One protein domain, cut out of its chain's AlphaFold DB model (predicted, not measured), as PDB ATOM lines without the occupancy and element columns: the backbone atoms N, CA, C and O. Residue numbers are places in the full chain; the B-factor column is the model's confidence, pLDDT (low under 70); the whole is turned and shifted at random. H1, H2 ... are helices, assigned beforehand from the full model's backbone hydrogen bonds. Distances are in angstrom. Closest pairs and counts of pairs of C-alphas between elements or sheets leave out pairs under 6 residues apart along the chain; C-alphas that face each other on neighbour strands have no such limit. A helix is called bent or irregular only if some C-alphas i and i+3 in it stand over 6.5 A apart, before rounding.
ATOM      1  N   SER A 111     175.744 192.029 274.884       65.50
ATOM      2  CA  SER A 111     174.780 191.299 275.697       65.50
ATOM      3  C   SER A 111     175.299 189.884 275.876       65.50
ATOM      4  O   SER A 111     175.458 189.125 274.924       65.50
ATOM      5  N   LEU A 112     175.583 189.529 277.128       66.31
ATOM      6  CA  LEU A 112     176.124 188.223 277.500       66.31
ATOM      7  C   LEU A 112     175.308 187.036 276.933       66.31
ATOM      8  O   LEU A 112     175.922 186.095 276.426       66.31
ATOM      9  N   PRO A 113     173.957 187.085 276.894       72.44
ATOM     10  CA  PRO A 113     173.165 186.028 276.261       72.44
ATOM     11  C   PRO A 113     173.362 185.930 274.739       72.44
ATOM     12  O   PRO A 113     173.337 184.832 274.181       72.44
ATOM     13  N   LEU A 114     173.576 187.059 274.054       69.19
ATOM     14  CA  LEU A 114     173.815 187.091 272.609       69.19
ATOM     15  C   LEU A 114     175.215 186.575 272.275       69.19
ATOM     16  O   LEU A 114     175.358 185.768 271.360       69.19
ATOM     17  N   VAL A 115     176.224 186.963 273.061       76.75
ATOM     18  CA  VAL A 115     177.590 186.427 272.953       76.75
ATOM     19  C   VAL A 115     177.581 184.910 273.118       76.75
ATOM     20  O   VAL A 115     178.174 184.217 272.301       76.75
ATOM     21  N   SER A 116     176.865 184.377 274.110       78.69
ATOM     22  CA  SER A 116     176.785 182.929 274.342       78.69
ATOM     23  C   SER A 116     176.094 182.169 273.206       78.69
ATOM     24  O   SER A 116     176.604 181.155 272.719       78.69
ATOM     25  N   ASN A 117     174.962 182.683 272.710       80.81
ATOM     26  CA  ASN A 117     174.261 182.068 271.583       80.81
ATOM     27  C   ASN A 117     175.107 182.116 270.296       80.81
ATOM     28  O   ASN A 117     175.230 181.107 269.595       80.81
ATOM     29  N   ASN A 118     175.752 183.254 270.021       80.44
ATOM     30  CA  ASN A 118     176.652 183.413 268.880       80.44
ATOM     31  C   ASN A 118     177.885 182.516 269.014       80.44
ATOM     32  O   ASN A 118     178.261 181.864 268.047       80.44
ATOM     33  N   PHE A 119     178.459 182.391 270.210       82.75
ATOM     34  CA  PHE A 119     179.592 181.510 270.488       82.75
ATOM     35  C   PHE A 119     179.245 180.039 270.257       82.75
ATOM     36  O   PHE A 119     180.009 179.304 269.635       82.75
ATOM     37  N   ARG A 120     178.055 179.600 270.676       82.44
ATOM     38  CA  ARG A 120     177.589 178.229 270.429       82.44
ATOM     39  C   ARG A 120     177.421 177.940 268.935       82.44
ATOM     40  O   ARG A 120     177.831 176.878 268.459       82.44
ATOM     41  N   ARG A 121     176.828 178.876 268.188       82.88
ATOM     42  CA  ARG A 121     176.706 178.775 266.723       82.88
ATOM     43  C   ARG A 121     178.075 178.794 266.047       82.88
ATOM     44  O   ARG A 121     178.308 178.001 265.144       82.88
ATOM     45  N   PHE A 122     178.986 179.616 266.549       85.56
ATOM     46  CA  PHE A 122     180.344 179.735 266.047       85.56
ATOM     47  C   PHE A 122     181.146 178.446 266.252       85.56
ATOM     48  O   PHE A 122     181.595 177.865 265.270       85.56
ATOM     49  N   ILE A 123     181.258 177.925 267.482       83.62
ATOM     50  CA  ILE A 123     182.046 176.708 267.773       83.62
ATOM     51  C   ILE A 123     181.581 175.521 266.927       83.62
ATOM     52  O   ILE A 123     182.393 174.732 266.453       83.62
ATOM     53  N   THR A 124     180.270 175.391 266.719       84.62
ATOM     54  CA  THR A 124     179.712 174.268 265.952       84.62
ATOM     55  C   THR A 124     179.957 174.371 264.444       84.62
ATOM     56  O   THR A 124     179.836 173.362 263.755       84.62
ATOM     57  N   LYS A 125     180.325 175.552 263.925       85.19
ATOM     58  CA  LYS A 125     180.440 175.832 262.480       85.19
ATOM     59  C   LYS A 125     181.823 176.305 262.032       85.19
ATOM     60  O   LYS A 125     182.103 176.302 260.840       85.19
ATOM     61  N   VAL A 126     182.699 176.691 262.958       85.94
ATOM     62  CA  VAL A 126     184.021 177.264 262.651       85.94
ATOM     63  C   VAL A 126     185.055 176.224 262.194       85.94
ATOM     64  O   VAL A 126     186.070 176.585 261.607       85.94
ATOM     65  N   GLY A 127     184.800 174.925 262.390       86.75
ATOM     66  CA  GLY A 127     185.740 173.844 262.046       86.75
ATOM     67  C   GLY A 127     186.403 173.960 260.658       86.75
ATOM     68  O   GLY A 127     187.632 173.909 260.586       86.75
ATOM     69  N   PRO A 128     185.655 174.185 259.559       87.50
ATOM     70  CA  PRO A 128     186.235 174.356 258.223       87.50
ATOM     71  C   PRO A 128     187.144 175.584 258.083       87.50
ATOM     72  O   PRO A 128     188.106 175.549 257.318       87.50
ATOM     73  N   VAL A 129     186.858 176.662 258.820       86.81
ATOM     74  CA  VAL A 129     187.664 177.892 258.799       86.81
ATOM     75  C   VAL A 129     189.031 177.627 259.420       86.81
ATOM     76  O   VAL A 129     190.044 177.971 258.816       86.81
ATOM     77  N   PHE A 130     189.071 176.947 260.569       85.94
ATOM     78  CA  PHE A 130     190.335 176.554 261.196       85.94
ATOM     79  C   PHE A 130     191.116 175.555 260.345       85.94
ATOM     80  O   PHE A 130     192.324 175.694 260.201       85.94
ATOM     81  N   TRP A 131     190.434 174.605 259.697       89.31
ATOM     82  CA  TRP A 131     191.103 173.708 258.758       89.31
ATOM     83  C   TRP A 131     191.770 174.477 257.608       89.31
ATOM     84  O   TRP A 131     192.908 174.174 257.253       89.31
ATOM     85  N   LEU A 132     191.092 175.481 257.038       87.94
ATOM     86  CA  LEU A 132     191.659 176.316 255.978       87.94
ATOM     87  C   LEU A 132     192.843 177.142 256.491       87.94
ATOM     88  O   LEU A 132     193.877 177.192 255.826       87.94
ATOM     89  N   GLN A 133     192.701 177.751 257.669       90.75
ATOM     90  CA  GLN A 133     193.775 178.487 258.331       90.75
ATOM     91  C   GLN A 133     195.012 177.602 258.511       90.75
ATOM     92  O   GLN A 133     196.097 178.012 258.104       90.75
ATOM     93  N   ASP A 134     194.848 176.377 259.015       90.06
ATOM     94  CA  ASP A 134     195.948 175.428 259.203       90.06
ATOM     95  C   ASP A 134     196.653 175.094 257.880       90.06
ATOM     96  O   ASP A 134     197.876 174.959 257.855       90.06
ATOM     97  N   ARG A 135     195.913 174.982 256.762       90.81
ATOM     98  CA  ARG A 135     196.514 174.736 255.435       90.81
ATOM     99  C   ARG A 135     197.277 175.941 254.908       90.81
ATOM    100  O   ARG A 135     198.358 175.773 254.346       90.81
ATOM    101  N   VAL A 136     196.722 177.138 255.070       89.94
ATOM    102  CA  VAL A 136     197.387 178.381 254.666       89.94
ATOM    103  C   VAL A 136     198.653 178.582 255.495       89.94
ATOM    104  O   VAL A 136     199.711 178.852 254.932       89.94
ATOM    105  N   GLU A 137     198.576 178.367 256.808       90.94
ATOM    106  CA  GLU A 137     199.727 178.422 257.706       90.94
ATOM    107  C   GLU A 137     200.782 177.369 257.335       90.94
ATOM    108  O   GLU A 137     201.975 177.669 257.299       90.94
ATOM    109  N   GLU A 138     200.356 176.148 256.997       92.31
ATOM    110  CA  GLU A 138     201.248 175.070 256.566       92.31
ATOM    111  C   GLU A 138     202.055 175.438 255.313       92.31
ATOM    112  O   GLU A 138     203.249 175.129 255.259       92.31
ATOM    113  N   VAL A 139     201.425 176.109 254.341       91.06
ATOM    114  CA  VAL A 139     202.079 176.571 253.108       91.06
ATOM    115  C   VAL A 139     202.969 177.786 253.375       91.06
ATOM    116  O   VAL A 139     204.131 177.765 252.971       91.06
ATOM    117  N   LEU A 140     202.456 178.814 254.061       89.56
ATOM    118  CA  LEU A 140     203.165 180.080 254.281       89.56
ATOM    119  C   LEU A 140     204.391 179.921 255.184       89.56
ATOM    120  O   LEU A 140     205.462 180.400 254.833       89.56
ATOM    121  N   PHE A 141     204.263 179.220 256.312       90.12
ATOM    122  CA  PHE A 141     205.341 179.074 257.300       90.12
ATOM    123  C   PHE A 141     206.210 177.831 257.082       90.12
ATOM    124  O   PHE A 141     206.934 177.414 257.984       90.12
ATOM    125  N   TRP A 142     206.135 177.202 255.905       90.38
ATOM    126  CA  TRP A 142     206.965 176.044 255.547       90.38
ATOM    127  C   TRP A 142     206.895 174.867 256.538       90.38
ATOM    128  O   TRP A 142     207.819 174.052 256.584       90.38
ATOM    129  N   ARG A 143     205.796 174.711 257.302       89.12
ATOM    130  CA  ARG A 143     205.648 173.614 258.286       89.12
ATOM    131  C   ARG A 143     205.847 172.247 257.633       89.12
ATOM    132  O   ARG A 143     206.464 171.359 258.220       89.12
ATOM    133  N   LYS A 144     205.335 172.076 256.406       90.38
ATOM    134  CA  LYS A 144     205.625 170.915 255.555       90.38
ATOM    135  C   LYS A 144     206.194 171.377 254.208       90.38
ATOM    136  O   LYS A 144     205.426 171.601 253.271       90.38
ATOM    137  N   PRO A 145     207.529 171.423 254.043       88.56
ATOM    138  CA  PRO A 145     208.163 172.027 252.868       88.56
ATOM    139  C   PRO A 145     207.783 171.333 251.556       88.56
ATOM    140  O   PRO A 145     207.711 171.977 250.517       88.56
ATOM    141  N   ARG A 146     207.468 170.029 251.591       92.44
ATOM    142  CA  ARG A 146     206.991 169.283 250.412       92.44
ATOM    143  C   ARG A 146     205.697 169.868 249.842       92.44
ATOM    144  O   ARG A 146     205.570 169.977 248.627       92.44
ATOM    145  N   TRP A 147     204.765 170.266 250.709       90.31
ATOM    146  CA  TRP A 147     203.501 170.877 250.302       90.31
ATOM    147  C   TRP A 147     203.694 172.318 249.846       90.31
ATOM    148  O   TRP A 147     203.128 172.694 248.825       90.31
ATOM    149  N   THR A 148     204.544 173.094 250.524       91.56
ATOM    150  CA  THR A 148     204.881 174.459 250.094       91.56
ATOM    151  C   THR A 148     205.537 174.468 248.716       91.56
ATOM    152  O   THR A 148     205.104 175.215 247.845       91.56
ATOM    153  N   ILE A 149     206.524 173.598 248.468       91.94
ATOM    154  CA  ILE A 149     207.175 173.484 247.154       91.94
ATOM    155  C   ILE A 149     206.167 173.037 246.092       91.94
ATOM    156  O   ILE A 149     206.113 173.644 245.029       91.94
ATOM    157  N   ALA A 150     205.335 172.028 246.374       92.38
ATOM    158  CA  ALA A 150     204.293 171.598 245.442       92.38
ATOM    159  C   ALA A 150     203.304 172.730 245.120       92.38
ATOM    160  O   ALA A 150     202.944 172.918 243.959       92.38
ATOM    161  N   TRP A 151     202.911 173.521 246.121       90.69
ATOM    162  CA  TRP A 151     202.038 174.677 245.944       90.69
ATOM    163  C   TRP A 151     202.715 175.784 245.129       90.69
ATOM    164  O   TRP A 151     202.107 176.311 244.204       90.69
ATOM    165  N   MET A 152     203.985 176.094 245.396       91.00
ATOM    166  CA  MET A 152     204.753 177.074 244.622       91.00
ATOM    167  C   MET A 152     204.962 176.622 243.171       91.00
ATOM    168  O   MET A 152     204.856 177.432 242.253       91.00
ATOM    169  N   LEU A 153     205.214 175.333 242.934       90.81
ATOM    170  CA  LEU A 153     205.303 174.763 241.586       90.81
ATOM    171  C   LEU A 153     203.954 174.817 240.861       90.81
ATOM    172  O   LEU A 153     203.888 175.201 239.696       90.81
ATOM    173  N   LEU A 154     202.861 174.498 241.557       89.12
ATOM    174  CA  LEU A 154     201.512 174.620 241.011       89.12
ATOM    175  C   LEU A 154     201.168 176.081 240.687       89.12
ATOM    176  O   LEU A 154     200.615 176.366 239.623       89.12
ATOM    177  N   TRP A 155     201.521 177.013 241.575       87.69
ATOM    178  CA  TRP A 155     201.308 178.443 241.381       87.69
ATOM    179  C   TRP A 155     202.120 178.971 240.200       87.69
ATOM    180  O   TRP A 155     201.558 179.584 239.299       87.69
ATOM    181  N   THR A 156     203.418 178.669 240.144       88.50
ATOM    182  CA  THR A 156     204.290 179.071 239.028       88.50
ATOM    183  C   THR A 156     203.791 178.513 237.697       88.50
ATOM    184  O   THR A 156     203.665 179.276 236.741       88.50
ATOM    185  N   PHE A 157     203.405 177.236 237.635       87.19
ATOM    186  CA  PHE A 157     202.779 176.650 236.445       87.19
ATOM    187  C   PHE A 157     201.491 177.389 236.040       87.19
ATOM    188  O   PHE A 157     201.287 177.693 234.864       87.19
ATOM    189  N   THR A 158     200.659 177.755 237.019       81.88
ATOM    190  CA  THR A 158     199.434 178.536 236.791       81.88
ATOM    191  C   THR A 158     199.739 179.949 236.274       81.88
ATOM    192  O   THR A 158     199.019 180.448 235.411       81.88
ATOM    193  N   CYS A 159     200.822 180.586 236.730       81.25
ATOM    194  CA  CYS A 159     201.265 181.894 236.236       81.25
ATOM    195  C   CYS A 159     201.801 181.840 234.800       81.25
ATOM    196  O   CYS A 159     201.546 182.768 234.034       81.25
ATOM    197  N   PHE A 160     202.522 180.776 234.424       81.06
ATOM    198  CA  PHE A 160     203.023 180.596 233.054       81.06
ATOM    199  C   PHE A 160     201.909 180.268 232.058       81.06
ATOM    200  O   PHE A 160     202.006 180.634 230.889       81.06
ATOM    201  N   GLN A 161     200.833 179.633 232.524       79.81
ATOM    202  CA  GLN A 161     199.650 179.356 231.722       79.81
ATOM    203  C   GLN A 161     198.404 179.973 232.380       79.81
ATOM    204  O   GLN A 161     197.547 179.240 232.884       79.81
ATOM    205  N   PRO A 162     198.226 181.312 232.325       70.50
ATOM    206  CA  PRO A 162     197.121 182.005 233.004       70.50
ATOM    207  C   PRO A 162     195.736 181.553 232.514       70.50
ATOM    208  O   PRO A 162     194.729 181.738 233.195       70.50
ATOM    209  N   ARG A 163     195.678 180.887 231.354       71.69
ATOM    210  CA  ARG A 163     194.476 180.226 230.825       71.69
ATOM    211  C   ARG A 163     193.928 179.159 231.784       71.69
ATOM    212  O   ARG A 163     192.717 178.980 231.854       71.69
ATOM    213  N   ILE A 164     194.794 178.488 232.551       73.44
ATOM    214  CA  ILE A 164     194.400 177.475 233.544       73.44
ATOM    215  C   ILE A 164     193.684 178.123 234.728       73.44
ATOM    216  O   ILE A 164     192.701 177.567 235.207       73.44
ATOM    217  N   LEU A 165     194.105 179.316 235.160       69.44
ATOM    218  CA  LEU A 165     193.442 180.053 236.242       69.44
ATOM    219  C   LEU A 165     191.988 180.395 235.884       69.44
ATOM    220  O   LEU A 165     191.106 180.330 236.735       69.44
ATOM    221  N   LEU A 166     191.738 180.711 234.611       68.56
ATOM    222  CA  LEU A 166     190.404 181.011 234.088       68.56
ATOM    223  C   LEU A 166     189.545 179.752 233.901       68.56
ATOM    224  O   LEU A 166     188.330 179.797 234.082       68.56
ATOM    225  N   LEU A 167     190.179 178.617 233.594       71.75
ATOM    226  CA  LEU A 167     189.523 177.310 233.525       71.75
ATOM    227  C   LEU A 167     189.223 176.739 234.923       71.75
ATOM    228  O   LEU A 167     188.254 176.002 235.081       71.75
ATOM    229  N   LEU A 168     190.007 177.083 235.949       76.19
ATOM    230  CA  LEU A 168     189.887 176.553 237.311       76.19
ATOM    231  C   LEU A 168     188.467 176.661 237.908       76.19
ATOM    232  O   LEU A 168     187.951 175.631 238.342       76.19
ATOM    233  N   PRO A 169     187.784 177.827 237.909       74.44
ATOM    234  CA  PRO A 169     186.418 177.922 238.431       74.44
ATOM    235  C   PRO A 169     185.421 177.052 237.652       74.44
ATOM    236  O   PRO A 169     184.515 176.474 238.252       74.44
ATOM    237  N   SER A 170     185.613 176.891 236.336       73.56
ATOM    238  CA  SER A 170     184.789 175.981 235.534       73.56
ATOM    239  C   SER A 170     185.073 174.510 235.874       73.56
ATOM    240  O   SER A 170     184.154 173.734 236.119       73.56
ATOM    241  N   LEU A 171     186.343 174.128 236.011       74.88
ATOM    242  CA  LEU A 171     186.746 172.772 236.370       74.88
ATOM    243  C   LEU A 171     186.239 172.396 237.767       74.88
ATOM    244  O   LEU A 171     185.698 171.308 237.938       74.88
ATOM    245  N   ILE A 172     186.332 173.305 238.744       78.94
ATOM    246  CA  ILE A 172     185.791 173.111 240.100       78.94
ATOM    247  C   ILE A 172     184.288 172.847 240.049       78.94
ATOM    248  O   ILE A 172     183.802 171.937 240.715       78.94
ATOM    249  N   LEU A 173     183.547 173.611 239.250       73.62
ATOM    250  CA  LEU A 173     182.109 173.426 239.122       73.62
ATOM    251  C   LEU A 173     181.761 172.115 238.399       73.62
ATOM    252  O   LEU A 173     180.805 171.452 238.794       73.62
ATOM    253  N   ILE A 174     182.535 171.706 237.387       75.50
ATOM    254  CA  ILE A 174     182.372 170.402 236.722       75.50
ATOM    255  C   ILE A 174     182.645 169.265 237.709       75.50
ATOM    256  O   ILE A 174     181.859 168.327 237.776       75.50
ATOM    257  N   LEU A 175     183.715 169.353 238.503       77.25
ATOM    258  CA  LEU A 175     184.028 168.363 239.535       77.25
ATOM    259  C   LEU A 175     182.961 168.324 240.630       77.25
ATOM    260  O   LEU A 175     182.593 167.239 241.071       77.25
ATOM    261  N   LEU A 176     182.433 169.479 241.041       75.56
ATOM    262  CA  LEU A 176     181.315 169.557 241.978       75.56
ATOM    263  C   LEU A 176     180.088 168.849 241.400       75.56
ATOM    264  O   LEU A 176     179.472 168.037 242.084       75.56
ATOM    265  N   LEU A 177     179.758 169.121 240.135       70.88
ATOM    266  CA  LEU A 177     178.628 168.499 239.457       70.88
ATOM    267  C   LEU A 177     178.833 166.992 239.290       70.88
ATOM    268  O   LEU A 177     177.893 166.236 239.498       70.88
ATOM    269  N   LEU A 178     180.051 166.547 238.973       72.06
ATOM    270  CA  LEU A 178     180.398 165.132 238.866       72.06
ATOM    271  C   LEU A 178     180.297 164.430 240.224       72.06
ATOM    272  O   LEU A 178     179.685 163.374 240.308       72.06
ATOM    273  N   HIS A 179     180.818 165.042 241.289       75.81
ATOM    274  CA  HIS A 179     180.742 164.509 242.651       75.81
ATOM    275  C   HIS A 179     179.293 164.382 243.135       75.81
ATOM    276  O   HIS A 179     178.897 163.392 243.747       75.81
ATOM    277  N   VAL A 180     178.473 165.383 242.830       72.00
ATOM    278  CA  VAL A 180     177.030 165.354 243.075       72.00
ATOM    279  C   VAL A 180     176.355 164.269 242.249       72.00
ATOM    280  O   VAL A 180     175.499 163.549 242.759       72.00
ATOM    281  N   HIS A 181     176.692 164.184 240.966       66.75
ATOM    282  CA  HIS A 181     176.085 163.236 240.047       66.75
ATOM    283  C   HIS A 181     176.406 161.800 240.461       66.75
ATOM    284  O   HIS A 181     175.500 160.983 240.495       66.75
ATOM    285  N   GLU A 182     177.641 161.521 240.878       73.81
ATOM    286  CA  GLU A 182     178.067 160.239 241.451       73.81
ATOM    287  C   GLU A 182     177.319 159.913 242.753       73.81
ATOM    288  O   GLU A 182     176.916 158.774 242.986       73.81
ATOM    289  N   ARG A 183     177.063 160.927 243.590       66.94
ATOM    290  CA  ARG A 183     176.305 160.769 244.837       66.94
ATOM    291  C   ARG A 183     174.810 160.507 244.604       66.94
ATOM    292  O   ARG A 183     174.190 159.824 245.417       66.94
ATOM    293  N   ASN A 184     174.238 161.052 243.529       65.81
ATOM    294  CA  ASN A 184     172.809 160.951 243.206       65.81
ATOM    295  C   ASN A 184     172.485 159.789 242.252       65.81
ATOM    296  O   ASN A 184     171.396 159.222 242.317       65.81
ATOM    297  N   MET A 248     186.060 196.932 273.311       75.94
ATOM    298  CA  MET A 248     186.078 197.058 271.855       75.94
ATOM    299  C   MET A 248     186.556 195.758 271.195       75.94
ATOM    300  O   MET A 248     185.957 195.313 270.214       75.94
ATOM    301  N   ASN A 249     187.548 195.094 271.792       80.69
ATOM    302  CA  ASN A 249     188.031 193.778 271.382       80.69
ATOM    303  C   ASN A 249     186.964 192.698 271.606       80.69
ATOM    304  O   ASN A 249     186.648 191.951 270.681       80.69
ATOM    305  N   LEU A 250     186.328 192.651 272.781       79.62
ATOM    306  CA  LEU A 250     185.223 191.718 273.042       79.62
ATOM    307  C   LEU A 250     184.053 191.913 272.071       79.62
ATOM    308  O   LEU A 250     183.476 190.938 271.585       79.62
ATOM    309  N   GLN A 251     183.728 193.164 271.750       76.38
ATOM    310  CA  GLN A 251     182.696 193.487 270.773       76.38
ATOM    311  C   GLN A 251     183.091 193.045 269.358       76.38
ATOM    312  O   GLN A 251     182.261 192.493 268.633       76.38
ATOM    313  N   ALA A 252     184.348 193.243 268.960       80.69
ATOM    314  CA  ALA A 252     184.849 192.775 267.672       80.69
ATOM    315  C   ALA A 252     184.732 191.248 267.548       80.69
ATOM    316  O   ALA A 252     184.259 190.747 266.526       80.69
ATOM    317  N   ILE A 253     185.070 190.510 268.611       82.62
ATOM    318  CA  ILE A 253     184.933 189.049 268.641       82.62
ATOM    319  C   ILE A 253     183.450 188.647 268.570       82.62
ATOM    320  O   ILE A 253     183.103 187.748 267.805       82.62
ATOM    321  N   GLN A 254     182.550 189.319 269.296       79.75
ATOM    322  CA  GLN A 254     181.104 189.054 269.219       79.75
ATOM    323  C   GLN A 254     180.566 189.216 267.788       79.75
ATOM    324  O   GLN A 254     179.823 188.355 267.305       79.75
ATOM    325  N   ASN A 255     180.971 190.289 267.107       82.19
ATOM    326  CA  ASN A 255     180.567 190.560 265.729       82.19
ATOM    327  C   ASN A 255     181.142 189.521 264.758       82.19
ATOM    328  O   ASN A 255     180.437 189.074 263.854       82.19
ATOM    329  N   LEU A 256     182.387 189.082 264.968       83.56
ATOM    330  CA  LEU A 256     183.009 188.022 264.174       83.56
ATOM    331  C   LEU A 256     182.267 186.687 264.332       83.56
ATOM    332  O   LEU A 256     181.989 186.018 263.337       83.56
ATOM    333  N   MET A 257     181.912 186.309 265.565       82.50
ATOM    334  CA  MET A 257     181.175 185.069 265.841       82.50
ATOM    335  C   MET A 257     179.816 185.036 265.129       82.50
ATOM    336  O   MET A 257     179.440 184.003 264.562       82.50
ATOM    337  N   GLY A 258     179.098 186.165 265.143       81.62
ATOM    338  CA  GLY A 258     177.849 186.340 264.401       81.62
ATOM    339  C   GLY A 258     178.074 186.243 262.893       81.62
ATOM    340  O   GLY A 258     177.484 185.388 262.242       81.62
ATOM    341  N   LEU A 259     179.016 187.027 262.356       85.00
ATOM    342  CA  LEU A 259     179.308 187.085 260.922       85.00
ATOM    343  C   LEU A 259     179.704 185.724 260.343       85.00
ATOM    344  O   LEU A 259     179.198 185.344 259.292       85.00
ATOM    345  N   VAL A 260     180.590 184.979 261.010       85.31
ATOM    346  CA  VAL A 260     181.021 183.651 260.537       85.31
ATOM    347  C   VAL A 260     179.849 182.668 260.540       85.31
ATOM    348  O   VAL A 260     179.683 181.900 259.590       85.31
ATOM    349  N   SER A 261     179.009 182.710 261.578       84.38
ATOM    350  CA  SER A 261     177.829 181.845 261.684       84.38
ATOM    351  C   SER A 261     176.776 182.176 260.624       84.38
ATOM    352  O   SER A 261     176.231 181.263 260.002       84.38
ATOM    353  N   ASP A 262     176.532 183.465 260.386       85.88
ATOM    354  CA  ASP A 262     175.580 183.960 259.390       85.88
ATOM    355  C   ASP A 262     176.074 183.692 257.967       85.88
ATOM    356  O   ASP A 262     175.297 183.265 257.113       85.88
ATOM    357  N   MET A 263     177.374 183.875 257.713       84.56
ATOM    358  CA  MET A 263     178.006 183.510 256.446       84.56
ATOM    359  C   MET A 263     177.801 182.022 256.167       84.56
ATOM    360  O   MET A 263     177.334 181.673 255.086       84.56
ATOM    361  N   TYR A 264     178.068 181.150 257.146       84.62
ATOM    362  CA  TYR A 264     177.861 179.708 257.003       84.62
ATOM    363  C   TYR A 264     176.395 179.357 256.694       84.62
ATOM    364  O   TYR A 264     176.122 178.558 255.792       84.62
ATOM    365  N   ASP A 265     175.444 179.971 257.401       84.81
ATOM    366  CA  ASP A 265     174.007 179.753 257.181       84.81
ATOM    367  C   ASP A 265     173.524 180.306 255.833       84.81
ATOM    368  O   ASP A 265     172.590 179.769 255.239       84.81
ATOM    369  N   TRP A 266     174.186 181.336 255.308       84.19
ATOM    370  CA  TRP A 266     173.908 181.922 253.999       84.19
ATOM    371  C   TRP A 266     174.527 181.119 252.842       84.19
ATOM    372  O   TRP A 266     173.912 180.999 251.773       84.19
ATOM    373  N   THR A 267     175.728 180.558 253.027       79.00
ATOM    374  CA  THR A 267     176.443 179.793 251.992       79.00
ATOM    375  C   THR A 267     175.923 178.368 251.858       79.00
ATOM    376  O   THR A 267     175.743 177.892 250.739       79.00
ATOM    377  N   THR A 268     175.650 177.681 252.970       79.94
ATOM    378  CA  THR A 268     175.267 176.256 252.983       79.94
ATOM    379  C   THR A 268     174.049 175.930 252.105       79.94
ATOM    380  O   THR A 268     174.157 175.029 251.267       79.94
ATOM    381  N   PRO A 269     172.903 176.639 252.197       78.50
ATOM    382  CA  PRO A 269     171.743 176.337 251.362       78.50
ATOM    383  C   PRO A 269     171.989 176.675 249.890       78.50
ATOM    384  O   PRO A 269     171.497 175.958 249.026       78.50
ATOM    385  N   ARG A 270     172.794 177.702 249.577       72.12
ATOM    386  CA  ARG A 270     173.160 178.025 248.185       72.12
ATOM    387  C   ARG A 270     174.070 176.973 247.566       72.12
ATOM    388  O   ARG A 270     173.842 176.579 246.429       72.12
ATOM    389  N   LEU A 271     175.063 176.499 248.313       71.75
ATOM    390  CA  LEU A 271     175.938 175.407 247.885       71.75
ATOM    391  C   LEU A 271     175.144 174.110 247.709       71.75
ATOM    392  O   LEU A 271     175.349 173.392 246.737       71.75
ATOM    393  N   THR A 272     174.186 173.847 248.602       72.19
ATOM    394  CA  THR A 272     173.316 172.664 248.515       72.19
ATOM    395  C   THR A 272     172.333 172.763 247.345       72.19
ATOM    396  O   THR A 272     172.105 171.766 246.673       72.19
ATOM    397  N   ALA A 273     171.799 173.951 247.047       68.44
ATOM    398  CA  ALA A 273     170.942 174.191 245.882       68.44
ATOM    399  C   ALA A 273     171.709 174.099 244.552       68.44
ATOM    400  O   ALA A 273     171.157 173.654 243.549       68.44
ATOM    401  N   LEU A 274     172.991 174.484 244.548       62.84
ATOM    402  CA  LEU A 274     173.882 174.299 243.401       62.84
ATOM    403  C   LEU A 274     174.263 172.822 243.210       62.84
ATOM    404  O   LEU A 274     174.475 172.380 242.082       62.84
ATOM    405  N   ALA A 275     174.336 172.073 244.313       63.91
ATOM    406  CA  ALA A 275     174.606 170.647 244.319       63.91
ATOM    407  C   ALA A 275     173.378 169.828 243.897       63.91
ATOM    408  O   ALA A 275     173.470 169.033 242.985       63.91
ATOM    409  N   ALA A 276     172.202 170.018 244.482       63.06
ATOM    410  CA  ALA A 276     170.998 169.284 244.104       63.06
ATOM    411  C   ALA A 276     169.999 170.238 243.432       63.06
ATOM    412  O   ALA A 276     169.231 170.889 244.145       63.06
ATOM    413  N   THR A 289     170.561 178.240 237.251       64.50
ATOM    414  CA  THR A 289     171.095 176.889 237.194       64.50
ATOM    415  C   THR A 289     172.603 176.953 236.991       64.50
ATOM    416  O   THR A 289     173.146 177.881 236.386       64.50
ATOM    417  N   THR A 290     173.287 175.916 237.452       63.81
ATOM    418  CA  THR A 290     174.717 175.671 237.246       63.81
ATOM    419  C   THR A 290     175.142 175.839 235.774       63.81
ATOM    420  O   THR A 290     176.249 176.288 235.488       63.81
ATOM    421  N   THR A 291     174.230 175.572 234.829       63.97
ATOM    422  CA  THR A 291     174.441 175.769 233.384       63.97
ATOM    423  C   THR A 291     174.489 177.243 232.961       63.97
ATOM    424  O   THR A 291     175.306 177.601 232.116       63.97
ATOM    425  N   HIS A 292     173.706 178.127 233.589       70.44
ATOM    426  CA  HIS A 292     173.794 179.572 233.354       70.44
ATOM    427  C   HIS A 292     175.083 180.162 233.926       70.44
ATOM    428  O   HIS A 292     175.659 181.058 233.316       70.44
ATOM    429  N   LEU A 293     175.572 179.633 235.053       70.12
ATOM    430  CA  LEU A 293     176.858 180.046 235.620       70.12
ATOM    431  C   LEU A 293     178.023 179.613 234.718       70.12
ATOM    432  O   LEU A 293     178.935 180.399 234.484       70.12
ATOM    433  N   MET A 294     177.942 178.417 234.129       68.94
ATOM    434  CA  MET A 294     178.867 177.964 233.085       68.94
ATOM    435  C   MET A 294     178.836 178.843 231.835       68.94
ATOM    436  O   MET A 294     179.888 179.240 231.335       68.94
ATOM    437  N   LEU A 295     177.642 179.192 231.355       71.38
ATOM    438  CA  LEU A 295     177.473 180.038 230.176       71.38
ATOM    439  C   LEU A 295     177.939 181.483 230.422       71.38
ATOM    440  O   LEU A 295     178.450 182.112 229.505       71.38
ATOM    441  N   LEU A 296     177.812 181.996 231.650       72.44
ATOM    442  CA  LEU A 296     178.313 183.315 232.054       72.44
ATOM    443  C   LEU A 296     179.845 183.347 232.183       72.44
ATOM    444  O   LEU A 296     180.468 184.379 231.937       72.44
ATOM    445  N   LEU A 297     180.453 182.221 232.560       69.69
ATOM    446  CA  LEU A 297     181.900 182.085 232.724       69.69
ATOM    447  C   LEU A 297     182.622 181.798 231.393       69.69
ATOM    448  O   LEU A 297     183.825 182.029 231.280       69.69
ATOM    449  N   LEU A 298     181.884 181.361 230.366       70.75
ATOM    450  CA  LEU A 298     182.403 181.034 229.038       70.75
ATOM    451  C   LEU A 298     182.969 182.257 228.272       70.75
ATOM    452  O   LEU A 298     184.106 182.165 227.806       70.75
ATOM    453  N   PRO A 299     182.297 183.423 228.167       68.00
ATOM    454  CA  PRO A 299     182.856 184.583 227.473       68.00
ATOM    455  C   PRO A 299     184.188 185.058 228.076       68.00
ATOM    456  O   PRO A 299     185.138 185.208 227.310       68.00
ATOM    457  N   PRO A 300     184.349 185.200 229.409       64.81
ATOM    458  CA  PRO A 300     185.651 185.489 230.010       64.81
ATOM    459  C   PRO A 300     186.740 184.474 229.634       64.81
ATOM    460  O   PRO A 300     187.852 184.883 229.315       64.81
ATOM    461  N   THR A 301     186.432 183.168 229.587       64.50
ATOM    462  CA  THR A 301     187.404 182.138 229.154       64.50
ATOM    463  C   THR A 301     187.815 182.263 227.688       64.50
ATOM    464  O   THR A 301     188.957 181.953 227.347       64.50
ATOM    465  N   LEU A 302     186.915 182.751 226.832       64.69
ATOM    466  CA  LEU A 302     187.103 182.812 225.380       64.69
ATOM    467  C   LEU A 302     187.683 184.151 224.897       64.69
ATOM    468  O   LEU A 302     188.362 184.181 223.875       64.69
ATOM    469  N   LEU A 303     187.440 185.244 225.635       62.28
ATOM    470  CA  LEU A 303     187.874 186.612 225.312       62.28
ATOM    471  C   LEU A 303     189.216 187.005 225.958       62.28
ATOM    472  O   LEU A 303     189.929 187.846 225.413       62.28
ATOM    473  N   LEU A 304     189.628 186.380 227.070       59.53
ATOM    474  CA  LEU A 304     190.940 186.652 227.681       59.53
ATOM    475  C   LEU A 304     192.189 186.203 226.879       59.53
ATOM    476  O   LEU A 304     193.255 186.769 227.126       59.53
ATOM    477  N   PRO A 305     192.137 185.268 225.902       60.97
ATOM    478  CA  PRO A 305     193.262 184.980 225.006       60.97
ATOM    479  C   PRO A 305     193.742 186.180 224.175       60.97
ATOM    480  O   PRO A 305     194.816 186.080 223.588       60.97
ATOM    481  N   LEU A 306     192.982 187.285 224.131       60.72
ATOM    482  CA  LEU A 306     193.381 188.541 223.485       60.72
ATOM    483  C   LEU A 306     194.228 189.449 224.397       60.72
ATOM    484  O   LEU A 306     194.758 190.456 223.931       60.72
ATOM    485  N   THR A 307     194.368 189.119 225.686       65.19
ATOM    486  CA  THR A 307     195.260 189.858 226.591       65.19
ATOM    487  C   THR A 307     196.722 189.486 226.319       65.19
ATOM    488  O   THR A 307     197.017 188.311 226.083       65.19
ATOM    489  N   PRO A 308     197.656 190.454 226.330       72.81
ATOM    490  CA  PRO A 308     199.057 190.190 226.027       72.81
ATOM    491  C   PRO A 308     199.656 189.215 227.051       72.81
ATOM    492  O   PRO A 308     199.839 189.554 228.222       72.81
ATOM    493  N   HIS A 309     199.996 188.002 226.594       67.81
ATOM    494  CA  HIS A 309     200.509 186.895 227.421       67.81
ATOM    495  C   HIS A 309     201.800 187.227 228.174       67.81
ATOM    496  O   HIS A 309     202.155 186.519 229.110       67.81
ATOM    497  N   ALA A 310     202.495 188.295 227.780       71.25
ATOM    498  CA  ALA A 310     203.773 188.683 228.353       71.25
ATOM    499  C   ALA A 310     203.655 189.332 229.739       71.25
ATOM    500  O   ALA A 310     204.529 189.109 230.560       71.25
ATOM    501  N   LEU A 311     202.610 190.117 230.035       71.94
ATOM    502  CA  LEU A 311     202.577 190.940 231.260       71.94
ATOM    503  C   LEU A 311     201.978 190.197 232.466       71.94
ATOM    504  O   LEU A 311     202.424 190.371 233.600       71.94
ATOM    505  N   VAL A 312     200.996 189.329 232.219       73.88
ATOM    506  CA  VAL A 312     200.259 188.596 233.265       73.88
ATOM    507  C   VAL A 312     201.172 187.733 234.157       73.88
ATOM    508  O   VAL A 312     201.021 187.816 235.379       73.88
ATOM    509  N   PRO A 313     202.147 186.962 233.631       76.25
ATOM    510  CA  PRO A 313     203.012 186.126 234.462       76.25
ATOM    511  C   PRO A 313     203.874 186.942 235.428       76.25
ATOM    512  O   PRO A 313     203.990 186.570 236.591       76.25
ATOM    513  N   TYR A 314     204.429 188.079 234.992       78.81
ATOM    514  CA  TYR A 314     205.299 188.909 235.837       78.81
ATOM    515  C   TYR A 314     204.551 189.617 236.971       78.81
ATOM    516  O   TYR A 314     205.157 189.908 237.998       78.81
ATOM    517  N   LEU A 315     203.245 189.861 236.820       78.56
ATOM    518  CA  LEU A 315     202.404 190.417 237.885       78.56
ATOM    519  C   LEU A 315     201.918 189.341 238.867       78.56
ATOM    520  O   LEU A 315     201.894 189.565 240.076       78.56
ATOM    521  N   LEU A 316     201.530 188.167 238.360       80.25
ATOM    522  CA  LEU A 316     200.914 187.110 239.171       80.25
ATOM    523  C   LEU A 316     201.939 186.253 239.932       80.25
ATOM    524  O   LEU A 316     201.661 185.757 241.026       80.25
ATOM    525  N   LEU A 317     203.130 186.072 239.359       85.75
ATOM    526  CA  LEU A 317     204.205 185.275 239.946       85.75
ATOM    527  C   LEU A 317     204.682 185.811 241.308       85.75
ATOM    528  O   LEU A 317     204.701 185.015 242.251       85.75
ATOM    529  N   PRO A 318     204.996 187.113 241.487       86.56
ATOM    530  CA  PRO A 318     205.399 187.622 242.797       86.56
ATOM    531  C   PRO A 318     204.274 187.518 243.834       86.56
ATOM    532  O   PRO A 318     204.563 187.277 245.000       86.56
ATOM    533  N   LEU A 319     203.003 187.621 243.430       85.31
ATOM    534  CA  LEU A 319     201.870 187.609 244.360       85.31
ATOM    535  C   LEU A 319     201.757 186.299 245.157       85.31
ATOM    536  O   LEU A 319     201.487 186.336 246.354       85.31
ATOM    537  N   GLY A 320     201.971 185.149 244.514       83.94
ATOM    538  CA  GLY A 320     201.931 183.861 245.213       83.94
ATOM    539  C   GLY A 320     203.280 183.414 245.762       83.94
ATOM    540  O   GLY A 320     203.314 182.731 246.779       83.94
ATOM    541  N   LEU A 321     204.397 183.806 245.141       88.56
ATOM    542  CA  LEU A 321     205.719 183.343 245.568       88.56
ATOM    543  C   LEU A 321     206.312 184.185 246.708       88.56
ATOM    544  O   LEU A 321     207.017 183.642 247.557       88.56
ATOM    545  N   ALA A 322     206.021 185.489 246.759       87.50
ATOM    546  CA  ALA A 322     206.605 186.383 247.757       87.50
ATOM    547  C   ALA A 322     206.200 186.047 249.203       87.50
ATOM    548  O   ALA A 322     207.101 186.017 250.043       87.50
ATOM    549  N   PRO A 323     204.924 185.743 249.534       89.12
ATOM    550  CA  PRO A 323     204.555 185.462 250.919       89.12
ATOM    551  C   PRO A 323     205.263 184.220 251.492       89.12
ATOM    552  O   PRO A 323     205.922 184.364 252.521       89.12
ATOM    553  N   PRO A 324     205.260 183.034 250.842       88.88
ATOM    554  CA  PRO A 324     206.044 181.898 251.327       88.88
ATOM    555  C   PRO A 324     207.548 182.199 251.386       88.88
ATOM    556  O   PRO A 324     208.208 181.812 252.344       88.88
ATOM    557  N   LEU A 325     208.119 182.898 250.400       87.81
ATOM    558  CA  LEU A 325     209.553 183.212 250.408       87.81
ATOM    559  C   LEU A 325     209.953 184.153 251.552       87.81
ATOM    560  O   LEU A 325     211.028 183.979 252.125       87.81
ATOM    561  N   ALA A 326     209.095 185.108 251.920       85.88
ATOM    562  CA  ALA A 326     209.343 186.021 253.035       85.88
ATOM    563  C   ALA A 326     209.416 185.284 254.385       85.88
ATOM    564  O   ALA A 326     210.266 185.604 255.219       85.88
ATOM    565  N   PHE A 327     208.573 184.263 254.573       86.94
ATOM    566  CA  PHE A 327     208.523 183.421 255.778       86.94
ATOM    567  C   PHE A 327     209.414 182.168 255.703       86.94
ATOM    568  O   PHE A 327     209.297 181.271 256.539       86.94
ATOM    569  N   HIS A 328     210.303 182.069 254.712       88.44
ATOM    570  CA  HIS A 328     211.201 180.925 254.603       88.44
ATOM    571  C   HIS A 328     212.284 180.966 255.700       88.44
ATOM    572  O   HIS A 328     213.035 181.942 255.772       88.44
ATOM    573  N   PRO A 329     212.473 179.885 256.484       85.44
ATOM    574  CA  PRO A 329     213.290 179.894 257.703       85.44
ATOM    575  C   PRO A 329     214.742 180.348 257.495       85.44
ATOM    576  O   PRO A 329     215.299 181.027 258.350       85.44
ATOM    577  N   ASN A 330     215.351 180.038 256.345       86.31
ATOM    578  CA  ASN A 330     216.734 180.453 256.060       86.31
ATOM    579  C   ASN A 330     216.832 181.832 255.382       86.31
ATOM    580  O   ASN A 330     217.901 182.439 255.369       86.31
TER     581      ASN A 330
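This is residues 111 to 184, 248 to 276 and 289 to 330 of the 525 residues of the protein "Integral peroxisomal membrane peroxin-domain-containing protein" of Naematelia encephala (UniProt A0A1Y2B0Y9). Seven helices make an open four-sided frame with an empty middle: H2 makes one side, H3 and H7 side by side the next, H4 and H6 side by side the third, and H5 the fourth. H1 packs on H5 and leads into H2, so that the corner between H2 and H5 is made through H1; the frame is loosely formed, with few contacts at several corners. The printed part has 145 residues with seven named helices, H1 to H7 in order along the chain, no named strand, and two cuts; the class is all helix. The whole is loose, with a radius of gyration of the C-alphas of 19.8 A, and the C-alphas span 57 by 49 by 30 A along their three main axes.

From Ser 111 the printed part enters H1, residues 112 to 125, with C-alpha 112 at (176.124, 188.223, 277.500). H2, residues 127 to 140, is 20.1 A from first to last C-alpha, and H3, residues 145 to 160, is 22.2 A. H4, residues 162 to 184, is 33.7 A long and has a kink of 35 degrees near residue 169. After the first cut comes H5, residues 248 to 275, the longest helix by residues, 39.8 A from C-alpha 248 at (186.078, 197.058, 271.855) to C-alpha 275. After the second cut, H6 holds residues 290 to 306 and is 26.5 A long. H7, residues 311 to 326, is 23.3 A long, has a kink of 31 degrees near residue 320, and ends with C-alpha 326 at (209.343, 186.021, 253.035). H4, H5 and H6 are only just irregular: C-alphas 166 and 169 are 6.7 A apart, 266 and 269 6.54 A, and 296 and 299 6.6 A. H7 is neither bent nor irregular, but only just, with C-alphas 320 and 323 6.5 A apart.

H1 touches H5 at a steep tilt of 42 degrees, the same way; the closest C-alphas are those of Phe 122 and Met 257, 5.4 A apart, and H5 uses residues 254 to 264 alone. H1 and H2 meet only through their link. H2 touches H3, about perpendicular at 83 degrees, with residues 138 to 140 alone; the closest C-alphas, of Val 139 and Thr 148, are 4.6 A apart. H2 and H7 only just touch, and only at their ends, with 3 pairs of C-alphas within 8 A, the closest being Leu 140 and Pro 324 at 4.5 A. H3 and H7 touch at a shallow tilt of 13 degrees, opposite ways, with the C-alphas of Cys 159 and Pro 313 closest at 4.9 A. H3 and H4 are close but not clearly touching, C-alphas 158 and 164 being closest at 6.1 A. H4 touches H6 at a shallow tilt of 18 degrees, opposite ways, with C-alphas 166 and 301 closest at 5.9 A. H4 and H5 only just touch, with 3 pairs of C-alphas within 8 A, closest at Val 180 and Ala 275, 6.0 A. Among the pairs that are apart are H2 and H5, H3 and H6, and H6 and H7. In H1, H2 and H3 every O i to N i+4 pair is within hydrogen-bond range; the counts are 17 of 19 in H4, 22 of 24 in H5, 9 of 13 in H6 and 7 of 12 in H7.

The two C-alphas farthest apart are those of Pro 113 and Ala 310, 56.9 A. Residues 185 to 247 are not printed, and C-alphas 184 and 248 are 48.0 A apart across that cut; residues 277 to 288 are not printed either, with 10.3 A between C-alphas 276 and 289. The links H1 to H2, H2 to H3, H3 to H4 and H6 to H7 are tight. The mean pLDDT of the printed part is 79.0; 27 residues are under 70, among them residues 273 to 276, 289 to 291 and 299 to 307, and H6 has a mean of 66.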